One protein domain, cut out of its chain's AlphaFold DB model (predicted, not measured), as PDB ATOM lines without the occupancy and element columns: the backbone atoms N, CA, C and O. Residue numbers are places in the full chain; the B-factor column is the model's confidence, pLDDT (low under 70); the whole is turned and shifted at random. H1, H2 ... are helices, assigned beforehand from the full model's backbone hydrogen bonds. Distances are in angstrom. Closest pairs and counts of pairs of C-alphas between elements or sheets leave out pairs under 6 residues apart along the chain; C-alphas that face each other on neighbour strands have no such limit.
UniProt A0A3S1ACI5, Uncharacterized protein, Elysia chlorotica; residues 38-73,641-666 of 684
ATOM      1  N   ARG A  38     -47.608 -16.482   6.186       82.88
ATOM      2  CA  ARG A  38     -47.983 -17.747   6.847       82.88
ATOM      3  C   ARG A  38     -49.138 -18.464   6.159       82.88
ATOM      4  O   ARG A  38     -49.258 -19.677   6.306       82.88
ATOM      5  N   SER A  39     -49.978 -17.745   5.412       90.38
ATOM      6  CA  SER A  39     -51.089 -18.341   4.659       90.38
ATOM      7  C   SER A  39     -50.867 -18.293   3.144       90.38
ATOM      8  O   SER A  39     -50.263 -17.365   2.607       90.38
ATOM      9  N   THR A  40     -51.409 -19.277   2.424       87.00
ATOM     10  CA  THR A  40     -51.342 -19.330   0.952       87.00
ATOM     11  C   THR A  40     -52.013 -18.118   0.295       87.00
ATOM     12  O   THR A  40     -51.564 -17.666  -0.755       87.00
ATOM     13  N   VAL A  41     -53.060 -17.569   0.923       89.12
ATOM     14  CA  VAL A  41     -53.808 -16.394   0.440       89.12
ATOM     15  C   VAL A  41     -52.968 -15.120   0.561       89.12
ATOM     16  O   VAL A  41     -52.815 -14.383  -0.406       89.12
ATOM     17  N   GLU A  42     -52.355 -14.899   1.723       86.31
ATOM     18  CA  GLU A  42     -51.415 -13.801   1.986       86.31
ATOM     19  C   GLU A  42     -50.199 -13.856   1.048       86.31
ATOM     20  O   GLU A  42     -49.808 -12.845   0.463       86.31
ATOM     21  N   ARG A  43     -49.646 -15.054   0.819       88.44
ATOM     22  CA  ARG A  43     -48.550 -15.259  -0.135       88.44
ATOM     23  C   ARG A  43     -48.961 -14.923  -1.569       88.44
ATOM     24  O   ARG A  43     -48.210 -14.260  -2.280       88.44
ATOM     25  N   ALA A  44     -50.153 -15.351  -1.989       89.44
ATOM     26  CA  ALA A  44     -50.702 -15.029  -3.305       89.44
ATOM     27  C   ALA A  44     -50.968 -13.521  -3.471       89.44
ATOM     28  O   ALA A  44     -50.723 -12.977  -4.548       89.44
ATOM     29  N   PHE A  45     -51.388 -12.833  -2.404       91.38
ATOM     30  CA  PHE A  45     -51.547 -11.380  -2.395       91.38
ATOM     31  C   PHE A  45     -50.209 -10.672  -2.652       91.38
ATOM     32  O   PHE A  45     -50.083 -10.011  -3.683       91.38
ATOM     33  N   TYR A  46     -49.181 -10.889  -1.818       89.25
ATOM     34  CA  TYR A  46     -47.876 -10.235  -2.011       89.25
ATOM     35  C   TYR A  46     -47.236 -10.577  -3.365       89.25
ATOM     36  O   TYR A  46     -46.718  -9.687  -4.040       89.25
ATOM     37  N   MET A  47     -47.340 -11.829  -3.825       89.44
ATOM     38  CA  MET A  47     -46.849 -12.221  -5.153       89.44
ATOM     39  C   MET A  47     -47.604 -11.539  -6.305       89.44
ATOM     40  O   MET A  47     -46.981 -11.218  -7.319       89.44
ATOM     41  N   SER A  48     -48.909 -11.273  -6.171       91.31
ATOM     42  CA  SER A  48     -49.659 -10.526  -7.192       91.31
ATOM     43  C   SER A  48     -49.316  -9.032  -7.185       91.31
ATOM     44  O   SER A  48     -49.145  -8.451  -8.255       91.31
ATOM     45  N   CYS A  49     -49.079  -8.429  -6.013       90.44
ATOM     46  CA  CYS A  49     -48.558  -7.064  -5.906       90.44
ATOM     47  C   CYS A  49     -47.174  -6.918  -6.563       90.44
ATOM     48  O   CYS A  49     -46.968  -5.981  -7.330       90.44
ATOM     49  N   ILE A  50     -46.253  -7.866  -6.337       89.75
ATOM     50  CA  ILE A  50     -44.933  -7.889  -6.998       89.75
ATOM     51  C   ILE A  50     -45.086  -8.033  -8.522       89.75
ATOM     52  O   ILE A  50     -44.405  -7.341  -9.278       89.75
ATOM     53  N   LEU A  51     -45.997  -8.891  -8.994       91.19
ATOM     54  CA  LEU A  51     -46.260  -9.050 -10.428       91.19
ATOM     55  C   LEU A  51     -46.778  -7.745 -11.059       91.19
ATOM     56  O   LEU A  51     -46.263  -7.325 -12.094       91.19
ATOM     57  N   VAL A  52     -47.740  -7.074 -10.417       92.88
ATOM     58  CA  VAL A  52     -48.257  -5.768 -10.862       92.88
ATOM     59  C   VAL A  52     -47.152  -4.709 -10.850       92.88
ATOM     60  O   VAL A  52     -47.006  -3.988 -11.833       92.88
ATOM     61  N   ALA A  53     -46.321  -4.652  -9.806       91.00
ATOM     62  CA  ALA A  53     -45.173  -3.748  -9.734       91.00
ATOM     63  C   ALA A  53     -44.192  -3.945 -10.903       91.00
ATOM     64  O   ALA A  53     -43.773  -2.971 -11.534       91.00
ATOM     65  N   VAL A  54     -43.855  -5.193 -11.244       90.69
ATOM     66  CA  VAL A  54     -42.970  -5.520 -12.377       90.69
ATOM     67  C   VAL A  54     -43.609  -5.155 -13.722       90.69
ATOM     68  O   VAL A  54     -42.929  -4.603 -14.593       90.69
ATOM     69  N   VAL A  55     -44.912  -5.393 -13.899       94.50
ATOM     70  CA  VAL A  55     -45.653  -4.967 -15.101       94.50
ATOM     71  C   VAL A  55     -45.664  -3.439 -15.220       94.50
ATOM     72  O   VAL A  55     -45.261  -2.916 -16.252       94.50
ATOM     73  N   MET A  56     -46.019  -2.701 -14.165       94.00
ATOM     74  CA  MET A  56     -46.048  -1.232 -14.200       94.00
ATOM     75  C   MET A  56     -44.653  -0.619 -14.401       94.00
ATOM     76  O   MET A  56     -44.511   0.345 -15.154       94.00
ATOM     77  N   THR A  57     -43.610  -1.210 -13.805       92.75
ATOM     78  CA  THR A  57     -42.211  -0.801 -14.030       92.75
ATOM     79  C   THR A  57     -41.806  -1.004 -15.491       92.75
ATOM     80  O   THR A  57     -41.277  -0.089 -16.118       92.75
ATOM     81  N   SER A  58     -42.059  -2.193 -16.052       91.94
ATOM     82  CA  SER A  58     -41.667  -2.513 -17.431       91.94
ATOM     83  C   SER A  58     -42.460  -1.720 -18.472       91.94
ATOM     84  O   SER A  58     -41.872  -1.273 -19.453       91.94
ATOM     85  N   VAL A  59     -43.749  -1.458 -18.231       95.25
ATOM     86  CA  VAL A  59     -44.579  -0.571 -19.061       95.25
ATOM     87  C   VAL A  59     -44.076   0.875 -19.005       95.25
ATOM     88  O   VAL A  59     -43.905   1.484 -20.057       95.25
ATOM     89  N   GLY A  60     -43.765   1.414 -17.819       93.31
ATOM     90  CA  GLY A  60     -43.194   2.761 -17.678       93.31
ATOM     91  C   GLY A  60     -41.863   2.915 -18.421       93.31
ATOM     92  O   GLY A  60     -41.701   3.823 -19.232       93.31
ATOM     93  N   ILE A  61     -40.945   1.960 -18.241       92.12
ATOM     94  CA  ILE A  61     -39.665   1.920 -18.964       92.12
ATOM     95  C   ILE A  61     -39.878   1.801 -20.486       92.12
ATOM     96  O   ILE A  61     -39.178   2.464 -21.253       92.12
ATOM     97  N   ALA A  62     -40.848   1.002 -20.944       92.69
ATOM     98  CA  ALA A  62     -41.178   0.886 -22.365       92.69
ATOM     99  C   ALA A  62     -41.724   2.201 -22.950       92.69
ATOM    100  O   ALA A  62     -41.349   2.558 -24.068       92.69
ATOM    101  N   PHE A  63     -42.534   2.952 -22.193       91.44
ATOM    102  CA  PHE A  63     -42.929   4.312 -22.570       91.44
ATOM    103  C   PHE A  63     -41.715   5.250 -22.630       91.44
ATOM    104  O   PHE A  63     -41.499   5.840 -23.680       91.44
ATOM    105  N   THR A  64     -40.841   5.298 -21.616       89.75
ATOM    106  CA  THR A  64     -39.603   6.112 -21.661       89.75
ATOM    107  C   THR A  64     -38.720   5.799 -22.884       89.75
ATOM    108  O   THR A  64     -38.145   6.709 -23.483       89.75
ATOM    109  N   PHE A  65     -38.613   4.531 -23.303       87.69
ATOM    110  CA  PHE A  65     -37.870   4.165 -24.518       87.69
ATOM    111  C   PHE A  65     -38.596   4.530 -25.820       87.69
ATOM    112  O   PHE A  65     -37.935   4.915 -26.788       87.69
ATOM    113  N   LYS A  66     -39.931   4.445 -25.857       87.69
ATOM    114  CA  LYS A  66     -40.743   4.936 -26.978       87.69
ATOM    115  C   LYS A  66     -40.563   6.452 -27.140       87.69
ATOM    116  O   LYS A  66     -40.193   6.909 -28.217       87.69
ATOM    117  N   ASP A  67     -40.724   7.189 -26.050       84.00
ATOM    118  CA  ASP A  67     -40.568   8.639 -25.912       84.00
ATOM    119  C   ASP A  67     -39.184   9.135 -26.382       84.00
ATOM    120  O   ASP A  67     -39.064  10.120 -27.122       84.00
ATOM    121  N   LEU A  68     -38.121   8.406 -26.022       83.12
ATOM    122  CA  LEU A  68     -36.762   8.641 -26.517       83.12
ATOM    123  C   LEU A  68     -36.644   8.425 -28.040       83.12
ATOM    124  O   LEU A  68     -35.944   9.175 -28.725       83.12
ATOM    125  N   ASN A  69     -37.326   7.412 -28.583       78.12
ATOM    126  CA  ASN A  69     -37.263   7.036 -29.996       78.12
ATOM    127  C   ASN A  69     -38.153   7.901 -30.915       78.12
ATOM    128  O   ASN A  69     -37.850   8.037 -32.102       78.12
ATOM    129  N   GLU A  70     -39.206   8.535 -30.392       75.44
ATOM    130  CA  GLU A  70     -40.066   9.457 -31.157       75.44
ATOM    131  C   GLU A  70     -39.385  10.807 -31.472       75.44
ATOM    132  O   GLU A  70     -39.854  11.550 -32.332       75.44
ATOM    133  N   ARG A  71     -38.206  11.083 -30.882       67.50
ATOM    134  CA  ARG A  71     -37.289  12.187 -31.254       67.50
ATOM    135  C   ARG A  71     -37.947  13.577 -31.317       67.50
ATOM    136  O   ARG A  71     -37.574  14.397 -32.161       67.50
ATOM    137  N   PHE A  72     -38.879  13.870 -30.406       76.50
ATOM    138  CA  PHE A  72     -39.431  15.220 -30.271       76.50
ATOM    139  C   PHE A  72     -38.306  16.255 -30.086       76.50
ATOM    140  O   PHE A  72     -37.297  16.013 -29.414       76.50
ATOM    141  N   LYS A  73     -38.473  17.428 -30.697       81.12
ATOM    142  CA  LYS A  73     -37.542  18.547 -30.548       81.12
ATOM    143  C   LYS A  73     -38.242  19.719 -29.893       81.12
ATOM    144  O   LYS A  73     -39.391  20.012 -30.214       81.12
ATOM    145  N   HIS A 641     -39.368   5.056 -12.139       92.69
ATOM    146  CA  HIS A 641     -40.244   3.894 -12.318       92.69
ATOM    147  C   HIS A 641     -39.798   2.685 -11.484       92.69
ATOM    148  O   HIS A 641     -40.639   2.061 -10.837       92.69
ATOM    149  N   MET A 642     -38.495   2.376 -11.451       90.94
ATOM    150  CA  MET A 642     -37.953   1.267 -10.653       90.94
ATOM    151  C   MET A 642     -38.142   1.478  -9.142       90.94
ATOM    152  O   MET A 642     -38.499   0.533  -8.433       90.94
ATOM    153  N   ALA A 643     -37.935   2.705  -8.656       90.44
ATOM    154  CA  ALA A 643     -38.100   3.052  -7.249       90.44
ATOM    155  C   ALA A 643     -39.580   3.094  -6.830       90.44
ATOM    156  O   ALA A 643     -39.937   2.486  -5.824       90.44
ATOM    157  N   LEU A 644     -40.439   3.763  -7.610       91.19
ATOM    158  CA  LEU A 644     -41.856   3.970  -7.286       91.19
ATOM    159  C   LEU A 644     -42.646   2.661  -7.213       91.19
ATOM    160  O   LEU A 644     -43.423   2.468  -6.284       91.19
ATOM    161  N   TRP A 645     -42.475   1.783  -8.203       89.38
ATOM    162  CA  TRP A 645     -43.300   0.579  -8.317       89.38
ATOM    163  C   TRP A 645     -42.715  -0.619  -7.574       89.38
ATOM    164  O   TRP A 645     -43.472  -1.371  -6.969       89.38
ATOM    165  N   ALA A 646     -41.393  -0.808  -7.609       82.38
ATOM    166  CA  ALA A 646     -40.751  -2.036  -7.131       82.38
ATOM    167  C   ALA A 646     -39.718  -1.826  -6.000       82.38
ATOM    168  O   ALA A 646     -39.204  -2.804  -5.455       82.38
ATOM    169  N   GLY A 647     -39.383  -0.577  -5.645       83.50
ATOM    170  CA  GLY A 647     -38.323  -0.259  -4.673       83.50
ATOM    171  C   GLY A 647     -36.901  -0.599  -5.151       83.50
ATOM    172  O   GLY A 647     -35.965  -0.628  -4.357       83.50
ATOM    173  N   ILE A 648     -36.711  -0.891  -6.443       84.44
ATOM    174  CA  ILE A 648     -35.471  -1.486  -6.959       84.44
ATOM    175  C   ILE A 648     -34.455  -0.405  -7.335       84.44
ATOM    176  O   ILE A 648     -34.749   0.515  -8.096       84.44
ATOM    177  N   SER A 649     -33.213  -0.569  -6.879       86.81
ATOM    178  CA  SER A 649     -32.053   0.202  -7.340       86.81
ATOM    179  C   SER A 649     -31.181  -0.606  -8.312       86.81
ATOM    180  O   SER A 649     -31.275  -1.831  -8.396       86.81
ATOM    181  N   VAL A 650     -30.254   0.054  -9.016       84.88
ATOM    182  CA  VAL A 650     -29.251  -0.648  -9.846       84.88
ATOM    183  C   VAL A 650     -28.417  -1.625  -9.000       84.88
ATOM    184  O   VAL A 650     -28.129  -2.733  -9.448       84.88
ATOM    185  N   MET A 651     -28.107  -1.274  -7.747       85.38
ATOM    186  CA  MET A 651     -27.404  -2.168  -6.815       85.38
ATOM    187  C   MET A 651     -28.241  -3.395  -6.431       85.38
ATOM    188  O   MET A 651     -27.692  -4.488  -6.320       85.38
ATOM    189  N   ALA A 652     -29.565  -3.253  -6.304       84.75
ATOM    190  CA  ALA A 652     -30.470  -4.381  -6.081       84.75
ATOM    191  C   ALA A 652     -30.466  -5.362  -7.270       84.75
ATOM    192  O   ALA A 652     -30.403  -6.575  -7.065       84.75
ATOM    193  N   LEU A 653     -30.445  -4.855  -8.510       84.50
ATOM    194  CA  LEU A 653     -30.309  -5.689  -9.713       84.50
ATOM    195  C   LEU A 653     -28.951  -6.406  -9.775       84.50
ATOM    196  O   LEU A 653     -28.900  -7.584 -10.126       84.50
ATOM    197  N   VAL A 654     -27.858  -5.733  -9.395       88.12
ATOM    198  CA  VAL A 654     -26.525  -6.359  -9.294       88.12
ATOM    199  C   VAL A 654     -26.517  -7.459  -8.226       88.12
ATOM    200  O   VAL A 654     -26.000  -8.547  -8.484       88.12
ATOM    201  N   HIS A 655     -27.139  -7.228  -7.065       84.81
ATOM    202  CA  HIS A 655     -27.244  -8.236  -6.007       84.81
ATOM    203  C   HIS A 655     -28.053  -9.462  -6.466       84.81
ATOM    204  O   HIS A 655     -27.587 -10.595  -6.331       84.81
ATOM    205  N   ALA A 656     -29.207  -9.240  -7.102       85.06
ATOM    206  CA  ALA A 656     -30.041 -10.299  -7.670       85.06
ATOM    207  C   ALA A 656     -29.320 -11.092  -8.775       85.06
ATOM    208  O   ALA A 656     -29.364 -12.321  -8.781       85.06
ATOM    209  N   GLY A 657     -28.605 -10.415  -9.681       87.06
ATOM    210  CA  GLY A 657     -27.811 -11.060 -10.732       87.06
ATOM    211  C   GLY A 657     -26.660 -11.904 -10.173       87.06
ATOM    212  O   GLY A 657     -26.427 -13.025 -10.631       87.06
ATOM    213  N   HIS A 658     -25.981 -11.412  -9.134       86.94
ATOM    214  CA  HIS A 658     -24.934 -12.149  -8.428       86.94
ATOM    215  C   HIS A 658     -25.492 -13.401  -7.728       86.94
ATOM    216  O   HIS A 658     -24.961 -14.494  -7.947       86.94
ATOM    217  N   ALA A 659     -26.591 -13.284  -6.975       85.31
ATOM    218  CA  ALA A 659     -27.272 -14.421  -6.348       85.31
ATOM    219  C   ALA A 659     -27.742 -15.459  -7.388       85.31
ATOM    220  O   ALA A 659     -27.413 -16.643  -7.280       85.31
ATOM    221  N   LEU A 660     -28.401 -15.008  -8.462       86.75
ATOM    222  CA  LEU A 660     -28.835 -15.859  -9.570       86.75
ATOM    223  C   LEU A 660     -27.656 -16.603 -10.213       86.75
ATOM    224  O   LEU A 660     -27.748 -17.810 -10.439       86.75
ATOM    225  N   SER A 661     -26.531 -15.922 -10.457       87.50
ATOM    226  CA  SER A 661     -25.331 -16.558 -11.014       87.50
ATOM    227  C   SER A 661     -24.792 -17.666 -10.102       87.50
ATOM    228  O   SER A 661     -24.496 -18.758 -10.587       87.50
ATOM    229  N   ARG A 662     -24.745 -17.441  -8.778       85.12
ATOM    230  CA  ARG A 662     -24.323 -18.449  -7.789       85.12
ATOM    231  C   ARG A 662     -25.234 -19.677  -7.834       85.12
ATOM    232  O   ARG A 662     -24.731 -20.800  -7.884       85.12
ATOM    233  N   TRP A 663     -26.553 -19.486  -7.898       85.94
ATOM    234  CA  TRP A 663     -27.519 -20.589  -7.997       85.94
ATOM    235  C   TRP A 663     -27.424 -21.351  -9.327       85.94
ATOM    236  O   TRP A 663     -27.497 -22.581  -9.328       85.94
ATOM    237  N   VAL A 664     -27.214 -20.655 -10.451       86.25
ATOM    238  CA  VAL A 664     -26.997 -21.284 -11.765       86.25
ATOM    239  C   VAL A 664     -25.707 -22.105 -11.764       86.25
ATOM    240  O   VAL A 664     -25.728 -23.269 -12.165       86.25
ATOM    241  N   TRP A 665     -24.599 -21.566 -11.244       83.38
ATOM    242  CA  TRP A 665     -23.341 -22.308 -11.110       83.38
ATOM    243  C   TRP A 665     -23.467 -23.516 -10.173       83.38
ATOM    244  O   TRP A 665     -22.970 -24.591 -10.512       83.38
ATOM    245  N   ALA A 666     -24.171 -23.395  -9.044       81.25
ATOM    246  CA  ALA A 666     -24.448 -24.519  -8.145       81.25
ATOM    247  C   ALA A 666     -25.301 -25.608  -8.827       81.25
ATOM    248  O   ALA A 666     -24.968 -26.793  -8.760       81.25
TER     249      ALA A 666
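What this domain is: This is residues 38 to 73 and 641 to 666 of the 684 residues of an uncharacterized protein of Elysia chlorotica (UniProt A0A3S1ACI5). One long helix, H1, makes the longest axis, the short helix H2 packs side by side on the middle of it, and H3 juts away from both on a tight link, with residues 651 to 666 sticking out free. Two more stretches stand free, one at each end of the long helix: residues 38 to 48, of which 40 to 48 belong to H1, and residues 65 to 73, of which 65 to 69 belong to H1. The printed part has 62 residues with three named helices, in the order H1, H2, H3, no named strand, and the class all helix. It is only just loose, close to extended, with a radius of gyration of the C-alphas of 15.8 A, and its outline is flat, with spans of 52 by 33 by 16 A.

How they stand to each other: H1, residues 40 to 69, touches H2, residues 641 to 646, with its residues 50 to 61 alone. Their closest C-alphas are those of Ala 53 and Trp 645, 4.9 A apart. They run opposite ways at a shallow tilt of 9 degrees, with centres 8.6 A apart. H3, residues 650 to 666, is apart from H1 and also apart from H2. Every O i to N i+4 pair is within hydrogen-bond range in H1, H2 and H3.

Where its parts are: H1 has 30 residues and measures 43.0 A from C-alpha 40 at (-51.342, -19.330, 0.952) to C-alpha 69 at (-37.263, 7.036, -29.996). H2 has 6 residues. H3 has 17 residues, measures 24.4 A and ends with C-alpha 666 at (-24.448, -24.519, -8.145).

The domain as a whole: The two C-alphas farthest apart are those of Arg 38 and Lys 73, at 53.1 A. Residues 74 to 640 are cut out, and C-alphas 73 and 641 are 23.5 A apart across the cut. The link from H2 to H3 is tight, with 3 residues. Mean pLDDT of the printed part is 87.3, and residue 71 is under 70.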